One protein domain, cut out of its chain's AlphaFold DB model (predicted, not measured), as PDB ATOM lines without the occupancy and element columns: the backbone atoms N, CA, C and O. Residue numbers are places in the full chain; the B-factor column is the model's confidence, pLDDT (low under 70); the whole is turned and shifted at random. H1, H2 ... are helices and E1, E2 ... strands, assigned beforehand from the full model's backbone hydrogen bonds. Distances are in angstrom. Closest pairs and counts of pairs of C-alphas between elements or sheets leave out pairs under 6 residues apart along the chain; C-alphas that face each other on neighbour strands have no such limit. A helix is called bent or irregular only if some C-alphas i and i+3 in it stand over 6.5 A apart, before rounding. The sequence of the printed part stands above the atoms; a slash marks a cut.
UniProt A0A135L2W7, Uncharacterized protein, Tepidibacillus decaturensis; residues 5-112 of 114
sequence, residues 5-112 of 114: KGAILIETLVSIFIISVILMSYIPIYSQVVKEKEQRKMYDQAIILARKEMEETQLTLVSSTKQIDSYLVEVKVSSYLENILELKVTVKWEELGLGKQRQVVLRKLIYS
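This is residues 5 to 112 of the 114 residues of an uncharacterized protein of Tepidibacillus decaturensis (UniProt A0A135L2W7). What shape? One face of a twisted sheet, E1 E2 E3 E4, is covered by residues 39 to 58 of helix H1, whose residues 5 to 34 stick out. What parts? The 108 printed residues, mixed in class, hold H1, then a meander of four strands, successive ones antiparallel neighbours. It is extended: radius of gyration of the C-alphas 25.1 A, spans 91, 20 and 18 A.

Which strands? E1 is residues 64 to 68, E2 71 to 81, E3 84 to 94, E4 101 to 111. Which helix? H1, residues 5 to 60, assigned as one helix by hydrogen bonds, is bent: C-alphas 25 and 28 are 6.6 A apart. H1a, 5 to 25, begins at C-alpha (-4.924, 1.334, 22.037); H1b, 28 to 60, ends at (54.373, -55.186, 27.711).

Are E2 and E3 neighbours? They are antiparallel, N 74 and O 90 being 2.8 A apart. Where is H1b? It is on the sheet; its closest C-alphas to E3 are Ala 50 and Val 89, 6.0 A.

Any cut? The printed part has no cut. Low confidence? No printed residue is under 70.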
ATOM      1  N   LYS A   5      -5.990   1.669  21.083       71.38
ATOM      2  CA  LYS A   5      -4.924   1.334  22.037       71.38
ATOM      3  C   LYS A   5      -5.123  -0.026  22.723       71.38
ATOM      4  O   LYS A   5      -4.149  -0.720  22.983       71.38
ATOM      5  N   GLY A   6      -6.369  -0.418  22.991       75.19
ATOM      6  CA  GLY A   6      -6.702  -1.726  23.562       75.19
ATOM      7  C   GLY A   6      -6.505  -2.869  22.568       75.19
ATOM      8  O   GLY A   6      -6.013  -3.923  22.951       75.19
ATOM      9  N   ALA A   7      -6.809  -2.641  21.286       77.50
ATOM     10  CA  ALA A   7      -6.569  -3.629  20.231       77.50
ATOM     11  C   ALA A   7      -5.066  -3.914  20.047       77.50
ATOM     12  O   ALA A   7      -4.666  -5.073  20.028       77.50
ATOM     13  N   ILE A   8      -4.233  -2.865  20.035       81.44
ATOM     14  CA  ILE A   8      -2.767  -2.987  19.920       81.44
ATOM     15  C   ILE A   8      -2.168  -3.748  21.117       81.44
ATOM     16  O   ILE A   8      -1.275  -4.578  20.948       81.44
ATOM     17  N   LEU A   9      -2.664  -3.504  22.336       83.94
ATOM     18  CA  LEU A   9      -2.209  -4.224  23.531       83.94
ATOM     19  C   LEU A   9      -2.532  -5.720  23.460       83.94
ATOM     20  O   LEU A   9      -1.680  -6.543  23.791       83.94
ATOM     21  N   ILE A  10      -3.734  -6.076  23.002       85.00
ATOM     22  CA  ILE A  10      -4.141  -7.478  22.836       85.00
ATOM     23  C   ILE A  10      -3.272  -8.163  21.777       85.00
ATOM     24  O   ILE A  10      -2.762  -9.253  22.016       85.00
ATOM     25  N   GLU A  11      -3.036  -7.508  20.643       83.31
ATOM     26  CA  GLU A  11      -2.195  -8.035  19.564       83.31
ATOM     27  C   GLU A  11      -0.738  -8.245  20.011       83.31
ATOM     28  O   GLU A  11      -0.116  -9.266  19.701       83.31
ATOM     29  N   THR A  12      -0.215  -7.333  20.835       87.38
ATOM     30  CA  THR A  12       1.122  -7.458  21.431       87.38
ATOM     31  C   THR A  12       1.197  -8.642  22.400       87.38
ATOM     32  O   THR A  12       2.143  -9.425  22.346       87.38
ATOM     33  N   LEU A  13       0.188  -8.820  23.259       87.69
ATOM     34  CA  LEU A  13       0.127  -9.946  24.197       87.69
ATOM     35  C   LEU A  13       0.029 -11.293  23.475       87.69
ATOM     36  O   LEU A  13       0.719 -12.240  23.851       87.69
ATOM     37  N   VAL A  14      -0.779 -11.369  22.417       89.50
ATOM     38  CA  VAL A  14      -0.885 -12.567  21.573       89.50
ATOM     39  C   VAL A  14       0.453 -12.860  20.892       89.50
ATOM     40  O   VAL A  14       0.896 -14.006  20.886       89.50
ATOM     41  N   SER A  15       1.149 -11.835  20.400       90.06
ATOM     42  CA  SER A  15       2.471 -11.992  19.785       90.06
ATOM     43  C   SER A  15       3.514 -12.521  20.777       90.06
ATOM     44  O   SER A  15       4.236 -13.468  20.468       90.06
ATOM     45  N   ILE A  16       3.558 -11.978  22.000       90.00
ATOM     46  CA  ILE A  16       4.445 -12.462  23.074       90.00
ATOM     47  C   ILE A  16       4.105 -13.907  23.446       90.00
ATOM     48  O   ILE A  16       5.009 -14.723  23.635       90.00
ATOM     49  N   PHE A  17       2.818 -14.245  23.524       89.00
ATOM     50  CA  PHE A  17       2.375 -15.602  23.825       89.00
ATOM     51  C   PHE A  17       2.835 -16.596  22.753       89.00
ATOM     52  O   PHE A  17       3.435 -17.616  23.087       89.00
ATOM     53  N   ILE A  18       2.643 -16.271  21.472       87.94
ATOM     54  CA  ILE A  18       3.095 -17.103  20.349       87.94
ATOM     55  C   ILE A  18       4.613 -17.310  20.409       87.94
ATOM     56  O   ILE A  18       5.076 -18.449  20.350       87.94
ATOM     57  N   ILE A  19       5.389 -16.239  20.597       85.69
ATOM     58  CA  ILE A  19       6.853 -16.323  20.729       85.69
ATOM     59  C   ILE A  19       7.242 -17.220  21.912       85.69
ATOM     60  O   ILE A  19       8.145 -18.044  21.786       85.69
ATOM     61  N   SER A  20       6.542 -17.105  23.041       84.94
ATOM     62  CA  SER A  20       6.817 -17.897  24.246       84.94
ATOM     63  C   SER A  20       6.557 -19.391  24.028       84.94
ATOM     64  O   SER A  20       7.377 -20.222  24.417       84.94
ATOM     65  N   VAL A  21       5.454 -19.743  23.358       84.25
ATOM     66  CA  VAL A  21       5.112 -21.133  23.010       84.25
ATOM     67  C   VAL A  21       6.140 -21.727  22.044       84.25
ATOM     68  O   VAL A  21       6.588 -22.865  22.219       84.25
ATOM     69  N   ILE A  22       6.566 -20.940  21.052       82.19
ATOM     70  CA  ILE A  22       7.617 -21.338  20.116       82.19
ATOM     71  C   ILE A  22       8.925 -21.588  20.881       82.19
ATOM     72  O   ILE A  22       9.502 -22.664  20.745       82.19
ATOM     73  N   LEU A  23       9.359 -20.662  21.746       79.31
ATOM     74  CA  LEU A  23      10.588 -20.814  22.536       79.31
ATOM     75  C   LEU A  23      10.574 -22.065  23.421       79.31
ATOM     76  O   LEU A  23      11.563 -22.797  23.457       79.31
ATOM     77  N   MET A  24       9.462 -22.336  24.112       77.94
ATOM     78  CA  MET A  24       9.339 -23.527  24.962       77.94
ATOM     79  C   MET A  24       9.509 -24.827  24.172       77.94
ATOM     80  O   MET A  24      10.074 -25.789  24.691       77.94
ATOM     81  N   SER A  25       9.098 -24.840  22.904       76.12
ATOM     82  CA  SER A  25       9.246 -26.000  22.020       76.12
ATOM     83  C   SER A  25      10.706 -26.266  21.619       76.12
ATOM     84  O   SER A  25      11.064 -27.405  21.326       76.12
ATOM     85  N   TYR A  26      11.583 -25.254  21.661       77.69
ATOM     86  CA  TYR A  26      13.010 -25.399  21.339       77.69
ATOM     87  C   TYR A  26      13.872 -25.894  22.508       77.69
ATOM     88  O   TYR A  26      14.932 -26.477  22.277       77.69
ATOM     89  N   ILE A  27      13.436 -25.707  23.757       77.75
ATOM     90  CA  ILE A  27      14.157 -26.166  24.957       77.75
ATOM     91  C   ILE A  27      14.461 -27.679  24.928       77.75
ATOM     92  O   ILE A  27      15.626 -28.043  25.127       77.75
ATOM     93  N   PRO A  28      13.490 -28.583  24.669       78.19
ATOM     94  CA  PRO A  28      13.776 -30.017  24.630       78.19
ATOM     95  C   PRO A  28      14.739 -30.385  23.495       78.19
ATOM     96  O   PRO A  28      15.625 -31.212  23.703       78.19
ATOM     97  N   ILE A  29      14.630 -29.722  22.338       79.19
ATOM     98  CA  ILE A  29      15.520 -29.930  21.186       79.19
ATOM     99  C   ILE A  29      16.957 -29.558  21.566       79.19
ATOM    100  O   ILE A  29      17.877 -30.345  21.358       79.19
ATOM    101  N   TYR A  30      17.155 -28.390  22.179       78.38
ATOM    102  CA  TYR A  30      18.480 -27.959  22.618       78.38
ATOM    103  C   TYR A  30      19.068 -28.910  23.667       78.38
ATOM    104  O   TYR A  30      20.226 -29.312  23.559       78.38
ATOM    105  N   SER A  31      18.265 -29.324  24.652       81.94
ATOM    106  CA  SER A  31      18.694 -30.295  25.665       81.94
ATOM    107  C   SER A  31      19.134 -31.620  25.037       81.94
ATOM    108  O   SER A  31      20.166 -32.172  25.422       81.94
ATOM    109  N   GLN A  32      18.392 -32.108  24.043       82.69
ATOM    110  CA  GLN A  32      18.739 -33.326  23.322       82.69
ATOM    111  C   GLN A  32      20.052 -33.170  22.543       82.69
ATOM    112  O   GLN A  32      20.935 -34.015  22.672       82.69
ATOM    113  N   VAL A  33      20.228 -32.069  21.809       83.94
ATOM    114  CA  VAL A  33      21.456 -31.804  21.041       83.94
ATOM    115  C   VAL A  33      22.687 -31.727  21.949       83.94
ATOM    116  O   VAL A  33      23.742 -32.265  21.613       83.94
ATOM    117  N   VAL A  34      22.567 -31.094  23.120       85.38
ATOM    118  CA  VAL A  34      23.661 -31.036  24.102       85.38
ATOM    119  C   VAL A  34      24.028 -32.439  24.593       85.38
ATOM    120  O   VAL A  34      25.208 -32.787  24.579       85.38
ATOM    121  N   LYS A  35      23.034 -33.268  24.944       85.19
ATOM    122  CA  LYS A  35      23.264 -34.656  25.375       85.19
ATOM    123  C   LYS A  35      23.930 -35.495  24.288       85.19
ATOM    124  O   LYS A  35      24.892 -36.200  24.573       85.19
ATOM    125  N   GLU A  36      23.473 -35.395  23.041       86.12
ATOM    126  CA  GLU A  36      24.071 -36.121  21.913       86.12
ATOM    127  C   GLU A  36      25.528 -35.704  21.673       86.12
ATOM    128  O   GLU A  36      26.393 -36.547  21.425       86.12
ATOM    129  N   LYS A  37      25.828 -34.404  21.780       88.31
ATOM    130  CA  LYS A  37      27.197 -33.893  21.655       88.31
ATOM    131  C   LYS A  37      28.101 -34.430  22.763       88.31
ATOM    132  O   LYS A  37      29.249 -34.784  22.499       88.31
ATOM    133  N   GLU A  38      27.594 -34.504  23.987       88.56
ATOM    134  CA  GLU A  38      28.344 -35.031  25.123       88.56
ATOM    135  C   GLU A  38      28.576 -36.542  25.007       88.56
ATOM    136  O   GLU A  38      29.701 -37.006  25.182       88.56
ATOM    137  N   GLN A  39      27.567 -37.302  24.579       88.19
ATOM    138  CA  GLN A  39      27.705 -38.732  24.294       88.19
ATOM    139  C   GLN A  39      28.738 -39.011  23.195       88.19
ATOM    140  O   GLN A  39      29.563 -39.914  23.344       88.19
ATOM    141  N   ARG A  40      28.739 -38.222  22.111       89.81
ATOM    142  CA  ARG A  40      29.767 -38.318  21.059       89.81
ATOM    143  C   ARG A  40      31.161 -38.060  21.620       89.81
ATOM    144  O   ARG A  40      32.068 -38.841  21.362       89.81
ATOM    145  N   LYS A  41      31.317 -37.026  22.451       92.12
ATOM    146  CA  LYS A  41      32.593 -36.728  23.113       92.12
ATOM    147  C   LYS A  41      33.073 -37.901  23.975       92.12
ATOM    148  O   LYS A  41      34.252 -38.235  23.919       92.12
ATOM    149  N   MET A  42      32.181 -38.538  24.737       92.25
ATOM    150  CA  MET A  42      32.538 -39.713  25.542       92.25
ATOM    151  C   MET A  42      32.970 -40.900  24.676       92.25
ATOM    152  O   MET A  42      33.933 -41.593  24.990       92.25
ATOM    153  N   TYR A  43      32.282 -41.121  23.556       93.44
ATOM    154  CA  TYR A  43      32.632 -42.176  22.608       93.44
ATOM    155  C   TYR A  43      34.018 -41.954  21.984       93.44
ATOM    156  O   TYR A  43      34.841 -42.871  21.960       93.44
ATOM    157  N   ASP A  44      34.307 -40.728  21.543       95.50
ATOM    158  CA  ASP A  44      35.611 -40.372  20.977       95.50
ATOM    159  C   ASP A  44      36.730 -40.553  22.016       95.50
ATOM    160  O   ASP A  44      37.779 -41.125  21.717       95.50
ATOM    161  N   GLN A  45      36.485 -40.144  23.265       95.19
ATOM    162  CA  GLN A  45      37.407 -40.377  24.379       95.19
ATOM    163  C   GLN A  45      37.637 -41.867  24.641       95.19
ATOM    164  O   GLN A  45      38.784 -42.276  24.811       95.19
ATOM    165  N   ALA A  46      36.587 -42.692  24.619       95.25
ATOM    166  CA  ALA A  46      36.712 -44.135  24.797       95.25
ATOM    167  C   ALA A  46      37.578 -44.780  23.704       95.25
ATOM    168  O   ALA A  46      38.385 -45.659  24.004       95.25
ATOM    169  N   ILE A  47      37.464 -44.329  22.448       96.06
ATOM    170  CA  ILE A  47      38.325 -44.804  21.354       96.06
ATOM    171  C   ILE A  47      39.778 -44.375  21.569       96.06
ATOM    172  O   ILE A  47      40.683 -45.190  21.384       96.06
ATOM    173  N   ILE A  48      40.010 -43.114  21.942       96.44
ATOM    174  CA  ILE A  48      41.359 -42.593  22.200       96.44
ATOM    175  C   ILE A  48      42.020 -43.386  23.333       96.44
ATOM    176  O   ILE A  48      43.151 -43.844  23.176       96.44
ATOM    177  N   LEU A  49      41.294 -43.616  24.433       95.75
ATOM    178  CA  LEU A  49      41.752 -44.448  25.545       95.75
ATOM    179  C   LEU A  49      42.057 -45.873  25.080       95.75
ATOM    180  O   LEU A  49      43.149 -46.372  25.328       95.75
ATOM    181  N   ALA A  50      41.145 -46.508  24.339       95.31
ATOM    182  CA  ALA A  50      41.353 -47.866  23.849       95.31
ATOM    183  C   ALA A  50      42.604 -47.988  22.962       95.31
ATOM    184  O   ALA A  50      43.323 -48.981  23.053       95.31
ATOM    185  N   ARG A  51      42.877 -46.992  22.105       95.75
ATOM    186  CA  ARG A  51      44.082 -46.967  21.259       95.75
ATOM    187  C   ARG A  51      45.352 -46.784  22.075       95.75
ATOM    188  O   ARG A  51      46.299 -47.534  21.866       95.75
ATOM    189  N   LYS A  52      45.351 -45.841  23.016       94.81
ATOM    190  CA  LYS A  52      46.493 -45.603  23.900       94.81
ATOM    191  C   LYS A  52      46.862 -46.871  24.675       94.81
ATOM    192  O   LYS A  52      48.012 -47.291  24.660       94.81
ATOM    193  N   GLU A  53      45.873 -47.537  25.265       93.69
ATOM    194  CA  GLU A  53      46.089 -48.789  26.003       93.69
ATOM    195  C   GLU A  53      46.549 -49.941  25.107       93.69
ATOM    196  O   GLU A  53      47.342 -50.783  25.527       93.69
ATOM    197  N   MET A  54      46.074 -49.980  23.861       93.69
ATOM    198  CA  MET A  54      46.526 -50.950  22.865       93.69
ATOM    199  C   MET A  54      48.015 -50.764  22.541       93.69
ATOM    200  O   MET A  54      48.743 -51.747  22.450       93.69
ATOM    201  N   GLU A  55      48.470 -49.523  22.374       93.38
ATOM    202  CA  GLU A  55      49.875 -49.198  22.102       93.38
ATOM    203  C   GLU A  55      50.771 -49.501  23.309       93.38
ATOM    204  O   GLU A  55      51.799 -50.160  23.159       93.38
ATOM    205  N   GLU A  56      50.352 -49.105  24.513       91.19
ATOM    206  CA  GLU A  56      51.085 -49.387  25.755       91.19
ATOM    207  C   GLU A  56      51.187 -50.897  26.023       91.19
ATOM    208  O   GLU A  56      52.260 -51.414  26.348       91.19
ATOM    209  N   THR A  57      50.090 -51.636  25.834       90.50
ATOM    210  CA  THR A  57      50.081 -53.081  26.096       90.50
ATOM    211  C   THR A  57      50.767 -53.876  24.993       90.50
ATOM    212  O   THR A  57      51.274 -54.961  25.253       90.50
ATOM    213  N   GLN A  58      50.868 -53.353  23.772       88.00
ATOM    214  CA  GLN A  58      51.663 -54.007  22.733       88.00
ATOM    215  C   GLN A  58      53.144 -54.135  23.136       88.00
ATOM    216  O   GLN A  58      53.805 -55.076  22.701       88.00
ATOM    217  N   LEU A  59      53.657 -53.224  23.969       85.69
ATOM    218  CA  LEU A  59      55.042 -53.253  24.444       85.69
ATOM    219  C   LEU A  59      55.254 -54.228  25.609       85.69
ATOM    220  O   LEU A  59      56.327 -54.807  25.731       85.69
ATOM    221  N   THR A  60      54.251 -54.392  26.475       86.75
ATOM    222  CA  THR A  60      54.373 -55.186  27.711       86.75
ATOM    223  C   THR A  60      53.755 -56.578  27.601       86.75
ATOM    224  O   THR A  60      54.202 -57.495  28.282       86.75
ATOM    225  N   LEU A  61      52.746 -56.746  26.742       86.31
ATOM    226  CA  LEU A  61      51.961 -57.965  26.532       86.31
ATOM    227  C   LEU A  61      51.309 -58.515  27.816       86.31
ATOM    228  O   LEU A  61      51.091 -59.718  27.947       86.31
ATOM    229  N   VAL A  62      50.945 -57.631  28.752       89.06
ATOM    230  CA  VAL A  62      50.324 -58.004  30.032       89.06
ATOM    231  C   VAL A  62      48.835 -57.664  30.050       89.06
ATOM    232  O   VAL A  62      48.418 -56.560  29.710       89.06
ATOM    233  N   SER A  63      48.015 -58.613  30.504       91.19
ATOM    234  CA  SER A  63      46.592 -58.361  30.759       91.19
ATOM    235  C   SER A  63      46.415 -57.491  32.003       91.19
ATOM    236  O   SER A  63      47.037 -57.747  33.033       91.19
ATOM    237  N   SER A  64      45.545 -56.488  31.941       93.88
ATOM    238  CA  SER A  64      45.294 -55.584  33.065       93.88
ATOM    239  C   SER A  64      43.863 -55.059  33.060       93.88
ATOM    240  O   SER A  64      43.199 -55.035  32.026       93.88
ATOM    241  N   THR A  65      43.387 -54.628  34.225       95.56
ATOM    242  CA  THR A  65      42.103 -53.938  34.363       95.56
ATOM    243  C   THR A  65      42.321 -52.692  35.203       95.56
ATOM    244  O   THR A  65      42.917 -52.777  36.277       95.56
ATOM    245  N   LYS A  66      41.838 -51.542  34.734       94.38
ATOM    246  CA  LYS A  66      41.933 -50.277  35.469       94.38
ATOM    247  C   LYS A  66      40.733 -49.376  35.222       94.38
ATOM    248  O   LYS A  66      40.101 -49.432  34.171       94.38
ATOM    249  N   GLN A  67      40.453 -48.529  36.204       94.31
ATOM    250  CA  GLN A  67      39.464 -47.463  36.102       94.31
ATOM    251  C   GLN A  67      40.185 -46.156  35.752       94.31
ATOM    252  O   GLN A  67      41.139 -45.781  36.431       94.31
ATOM    253  N   ILE A  68      39.732 -45.474  34.704       92.75
ATOM    254  CA  ILE A  68      40.188 -44.137  34.311       92.75
ATOM    255  C   ILE A  68      38.948 -43.256  34.227       92.75
ATOM    256  O   ILE A  68      38.119 -43.434  33.338       92.75
ATOM    257  N   ASP A  69      38.803 -42.322  35.164       90.31
ATOM    258  CA  ASP A  69      37.606 -41.489  35.304       90.31
ATOM    259  C   ASP A  69      36.321 -42.346  35.358       90.31
ATOM    260  O   ASP A  69      36.182 -43.228  36.209       90.31
ATOM    261  N   SER A  70      35.381 -42.123  34.437       90.62
ATOM    262  CA  SER A  70      34.142 -42.897  34.286       90.62
ATOM    263  C   SER A  70      34.282 -44.130  33.382       90.62
ATOM    264  O   SER A  70      33.290 -44.818  33.128       90.62
ATOM    265  N   TYR A  71      35.493 -44.433  32.906       95.25
ATOM    266  CA  TYR A  71      35.770 -45.537  31.996       95.25
ATOM    267  C   TYR A  71      36.440 -46.707  32.719       95.25
ATOM    268  O   TYR A  71      37.481 -46.558  33.357       95.25
ATOM    269  N   LEU A  72      35.883 -47.902  32.548       96.50
ATOM    270  CA  LEU A  72      36.530 -49.153  32.927       96.50
ATOM    271  C   LEU A  72      37.277 -49.708  31.715       96.50
ATOM    272  O   LEU A  72      36.656 -50.014  30.695       96.50
ATOM    273  N   VAL A  73      38.595 -49.857  31.823       96.44
ATOM    274  CA  VAL A  73      39.448 -50.393  30.761       96.44
ATOM    275  C   VAL A  73      39.922 -51.793  31.131       96.44
ATOM    276  O   VAL A  73      40.569 -51.994  32.155       96.44
ATOM    277  N   GLU A  74      39.599 -52.763  30.283       97.00
ATOM    278  CA  GLU A  74      39.965 -54.171  30.408       97.00
ATOM    279  C   GLU A  74      40.845 -54.570  29.225       97.00
ATOM    280  O   GLU A  74      40.416 -54.531  28.070       97.00
ATOM    281  N   VAL A  75      42.062 -55.006  29.515       96.06
ATOM    282  CA  VAL A  75      43.025 -55.489  28.534       96.06
ATOM    283  C   VAL A  75      43.255 -56.978  28.736       96.06
ATOM    284  O   VAL A  75      43.580 -57.430  29.834       96.06
ATOM    285  N   LYS A  76      43.083 -57.753  27.667       94.56
ATOM    286  CA  LYS A  76      43.291 -59.202  27.650       94.56
ATOM    287  C   LYS A  76      44.279 -59.568  26.555       94.56
ATOM    288  O   LYS A  76      44.080 -59.192  25.404       94.56
ATOM    289  N   VAL A  77      45.302 -60.324  26.929       92.50
ATOM    290  CA  VAL A  77      46.274 -60.935  26.022       92.50
ATOM    291  C   VAL A  77      46.072 -62.440  26.084       92.50
ATOM    292  O   VAL A  77      46.186 -63.037  27.153       92.50
ATOM    293  N   SER A  78      45.735 -63.050  24.955       92.50
ATOM    294  CA  SER A  78      45.499 -64.492  24.845       92.50
ATOM    295  C   SER A  78      46.214 -65.071  23.634       92.50
ATOM    296  O   SER A  78      46.378 -64.389  22.628       92.50
ATOM    297  N   SER A  79      46.621 -66.337  23.705       89.31
ATOM    298  CA  SER A  79      47.106 -67.050  22.520       89.31
ATOM    299  C   SER A  79      45.952 -67.248  21.532       89.31
ATOM    300  O   SER A  79      44.864 -67.666  21.928       89.31
ATOM    301  N   TYR A  80      46.186 -66.897  20.268       87.06
ATOM    302  CA  TYR A  80      45.235 -67.087  19.172       87.06
ATOM    303  C   TYR A  80      45.635 -68.281  18.302       87.06
ATOM    304  O   TYR A  80      44.820 -69.163  18.040       87.06
ATOM    305  N   LEU A  81      46.902 -68.315  17.885       87.88
ATOM    306  CA  LEU A  81      47.530 -69.398  17.127       87.88
ATOM    307  C   LEU A  81      48.973 -69.581  17.613       87.88
ATOM    308  O   LEU A  81      49.472 -68.785  18.414       87.88
ATOM    309  N   GLU A  82      49.650 -70.611  17.103       82.75
ATOM    310  CA  GLU A  82      51.098 -70.765  17.260       82.75
ATOM    311  C   GLU A  82      51.794 -69.454  16.862       82.75
ATOM    312  O   GLU A  82      51.600 -68.941  15.759       82.75
ATOM    313  N   ASN A  83      52.544 -68.870  17.798       85.19
ATOM    314  CA  ASN A  83      53.277 -67.608  17.644       85.19
ATOM    315  C   ASN A  83      52.412 -66.357  17.388       85.19
ATOM    316  O   ASN A  83      52.943 -65.308  17.020       85.19
ATOM    317  N   ILE A  84      51.089 -66.418  17.599       88.69
ATOM    318  CA  ILE A  84      50.187 -65.262  17.470       88.69
ATOM    319  C   ILE A  84      49.416 -65.037  18.770       88.69
ATOM    320  O   ILE A  84      48.667 -65.898  19.237       88.69
ATOM    321  N   LEU A  85      49.547 -63.829  19.310       91.69
ATOM    322  CA  LEU A  85      48.782 -63.333  20.446       91.69
ATOM    323  C   LEU A  85      47.644 -62.425  19.958       91.69
ATOM    324  O   LEU A  85      47.837 -61.581  19.084       91.69
ATOM    325  N   GLU A  86      46.461 -62.569  20.546       93.81
ATOM    326  CA  GLU A  86      45.367 -61.605  20.445       93.81
ATOM    327  C   GLU A  86      45.439 -60.654  21.642       93.81
ATOM    328  O   GLU A  86      45.259 -61.060  22.791       93.81
ATOM    329  N   LEU A  87      45.671 -59.374  21.357       94.12
ATOM    330  CA  LEU A  87      45.509 -58.280  22.302       94.12
ATOM    331  C   LEU A  87      44.119 -57.670  22.106       94.12
ATOM    332  O   LEU A  87      43.802 -57.112  21.053       94.12
ATOM    333  N   LYS A  88      43.281 -57.771  23.134       96.62
ATOM    334  CA  LYS A  88      41.920 -57.245  23.165       96.62
ATOM    335  C   LYS A  88      41.803 -56.180  24.245       96.62
ATOM    336  O   LYS A  88      41.914 -56.485  25.428       96.62
ATOM    337  N   VAL A  89      41.493 -54.954  23.839       96.50
ATOM    338  CA  VAL A  89      41.228 -53.827  24.740       96.50
ATOM    339  C   VAL A  89      39.738 -53.519  24.707       96.50
ATOM    340  O   VAL A  89      39.164 -53.308  23.640       96.50
ATOM    341  N   THR A  90      39.100 -53.517  25.871       97.25
ATOM    342  CA  THR A  90      37.680 -53.212  26.051       97.25
ATOM    343  C   THR A  90      37.548 -52.014  26.976       97.25
ATOM    344  O   THR A  90      37.996 -52.069  28.113       97.25
ATOM    345  N   VAL A  91      36.918 -50.942  26.507       96.69
ATOM    346  CA  VAL A  91      36.634 -49.746  27.309       96.69
ATOM    347  C   VAL A  91      35.131 -49.658  27.508       96.69
ATOM    348  O   VAL A  91      34.400 -49.643  26.520       96.69
ATOM    349  N   LYS A  92      34.667 -49.617  28.759       96.38
ATOM    350  CA  LYS A  92      33.249 -49.561  29.139       96.38
ATOM    351  C   LYS A  92      32.942 -48.262  29.871       96.38
ATOM    352  O   LYS A  92      33.747 -47.824  30.684       96.38
ATOM    353  N   TRP A  93      31.775 -47.681  29.625       94.62
ATOM    354  CA  TRP A  93      31.283 -46.500  30.341       94.62
ATOM    355  C   TRP A  93      29.757 -46.493  30.394       94.62
ATOM    356  O   TRP A  93      29.097 -47.252  29.681       94.62
ATOM    357  N   GLU A  94      29.190 -45.639  31.235       91.44
ATOM    358  CA  GLU A  94      27.744 -45.461  31.355       91.44
ATOM    359  C   GLU A  94      27.252 -44.315  30.460       91.44
ATOM    360  O   GLU A  94      27.827 -43.227  30.428       91.44
ATOM    361  N   GLU A  95      26.191 -44.562  29.695       84.50
ATOM    362  CA  GLU A  95      25.570 -43.577  28.817       84.50
ATOM    363  C   GLU A  95      24.730 -42.575  29.618       84.50
ATOM    364  O   GLU A  95      23.824 -42.950  30.372       84.50
ATOM    365  N   LEU A  96      24.998 -41.282  29.404       78.12
ATOM    366  CA  LEU A  96      24.322 -40.185  30.093       78.12
ATOM    367  C   LEU A  96      22.798 -40.275  29.951       78.12
ATOM    368  O   LEU A  96      22.255 -40.256  28.845       78.12
ATOM    369  N   GLY A  97      22.110 -40.325  31.095       70.56
ATOM    370  CA  GLY A  97      20.652 -40.237  31.196       70.56
ATOM    371  C   GLY A  97      19.874 -41.515  30.870       70.56
ATOM    372  O   GLY A  97      18.652 -41.494  30.979       70.56
ATOM    373  N   LEU A  98      20.541 -42.611  30.487       71.88
ATOM    374  CA  LEU A  98      19.883 -43.886  30.164       71.88
ATOM    375  C   LEU A  98      20.348 -45.058  31.033       71.88
ATOM    376  O   LEU A  98      19.736 -46.122  30.967       71.88
ATOM    377  N   GLY A  99      21.434 -44.894  31.797       75.44
ATOM    378  CA  GLY A  99      22.011 -45.956  32.630       75.44
ATOM    379  C   GLY A  99      22.487 -47.178  31.837       75.44
ATOM    380  O   GLY A  99      22.710 -48.255  32.386       75.44
ATOM    381  N   LYS A 100      22.590 -47.047  30.509       85.12
ATOM    382  CA  LYS A 100      23.010 -48.126  29.618       85.12
ATOM    383  C   LYS A 100      24.525 -48.168  29.577       85.12
ATOM    384  O   LYS A 100      25.171 -47.163  29.294       85.12
ATOM    385  N   GLN A 101      25.093 -49.347  29.797       89.81
ATOM    386  CA  GLN A 101      26.522 -49.544  29.616       89.81
ATOM    387  C   GLN A 101      26.855 -49.589  28.122       89.81
ATOM    388  O   GLN A 101      26.291 -50.374  27.355       89.81
ATOM    389  N   ARG A 102      27.791 -48.743  27.708       93.06
ATOM    390  CA  ARG A 102      28.392 -48.740  26.377       93.06
ATOM    391  C   ARG A 102      29.799 -49.298  26.455       93.06
ATOM    392  O   ARG A 102      30.435 -49.265  27.506       93.06
ATOM    393  N   GLN A 103      30.266 -49.828  25.331       95.12
ATOM    394  CA  GLN A 103      31.620 -50.345  25.233       95.12
ATOM    395  C   GLN A 103      32.216 -50.159  23.840       95.12
ATOM    396  O   GLN A 103      31.511 -50.237  22.833       95.12
ATOM    397  N   VAL A 104      33.532 -49.983  23.800       96.50
ATOM    398  CA  VAL A 104      34.369 -50.072  22.600       96.50
ATOM    399  C   VAL A 104      35.318 -51.241  22.792       96.50
ATOM    400  O   VAL A 104      35.899 -51.406  23.863       96.50
ATOM    401  N   VAL A 105      35.470 -52.058  21.752       96.31
ATOM    402  CA  VAL A 105      36.392 -53.194  21.745       96.31
ATOM    403  C   VAL A 105      37.340 -53.030  20.573       96.31
ATOM    404  O   VAL A 105      36.906 -53.036  19.423       96.31
ATOM    405  N   LEU A 106      38.631 -52.928  20.864       95.62
ATOM    406  CA  LEU A 106      39.692 -53.010  19.872       95.62
ATOM    407  C   LEU A 106      40.397 -54.358  19.997       95.62
ATOM    408  O   LEU A 106      40.563 -54.889  21.097       95.62
ATOM    409  N   ARG A 107      40.803 -54.913  18.857       94.31
ATOM    410  CA  ARG A 107      41.537 -56.175  18.774       94.31
ATOM    411  C   ARG A 107      42.727 -56.000  17.855       94.31
ATOM    412  O   ARG A 107      42.598 -55.379  16.801       94.31
ATOM    413  N   LYS A 108      43.861 -56.562  18.248       93.00
ATOM    414  CA  LYS A 108      45.080 -56.570  17.452       93.00
ATOM    415  C   LYS A 108      45.745 -57.930  17.569       93.00
ATOM    416  O   LYS A 108      45.870 -58.468  18.664       93.00
ATOM    417  N   LEU A 109      46.165 -58.467  16.430       92.44
ATOM    418  CA  LEU A 109      46.987 -59.667  16.377       92.44
ATOM    419  C   LEU A 109      48.455 -59.247  16.399       92.44
ATOM    420  O   LEU A 109      48.858 -58.349  15.656       92.44
ATOM    421  N   ILE A 110      49.229 -59.871  17.276       89.19
ATOM    422  CA  ILE A 110      50.649 -59.602  17.468       89.19
ATOM    423  C   ILE A 110      51.396 -60.908  17.239       89.19
ATOM    424  O   ILE A 110      51.082 -61.925  17.856       89.19
ATOM    425  N   TYR A 111      52.382 -60.872  16.348       85.88
ATOM    426  CA  TYR A 111      53.301 -61.983  16.166       85.88
ATOM    427  C   TYR A 111      54.329 -61.979  17.298       85.88
ATOM    428  O   TYR A 111      55.009 -60.975  17.512       85.88
ATOM    429  N   SER A 112      54.425 -63.092  18.015       75.94
ATOM    430  CA  SER A 112      55.426 -63.332  19.048       75.94
ATOM    431  C   SER A 112      56.224 -64.565  18.630       75.94
ATOM    432  O   SER A 112      55.762 -65.676  18.896       75.94
TER     433      SER A 112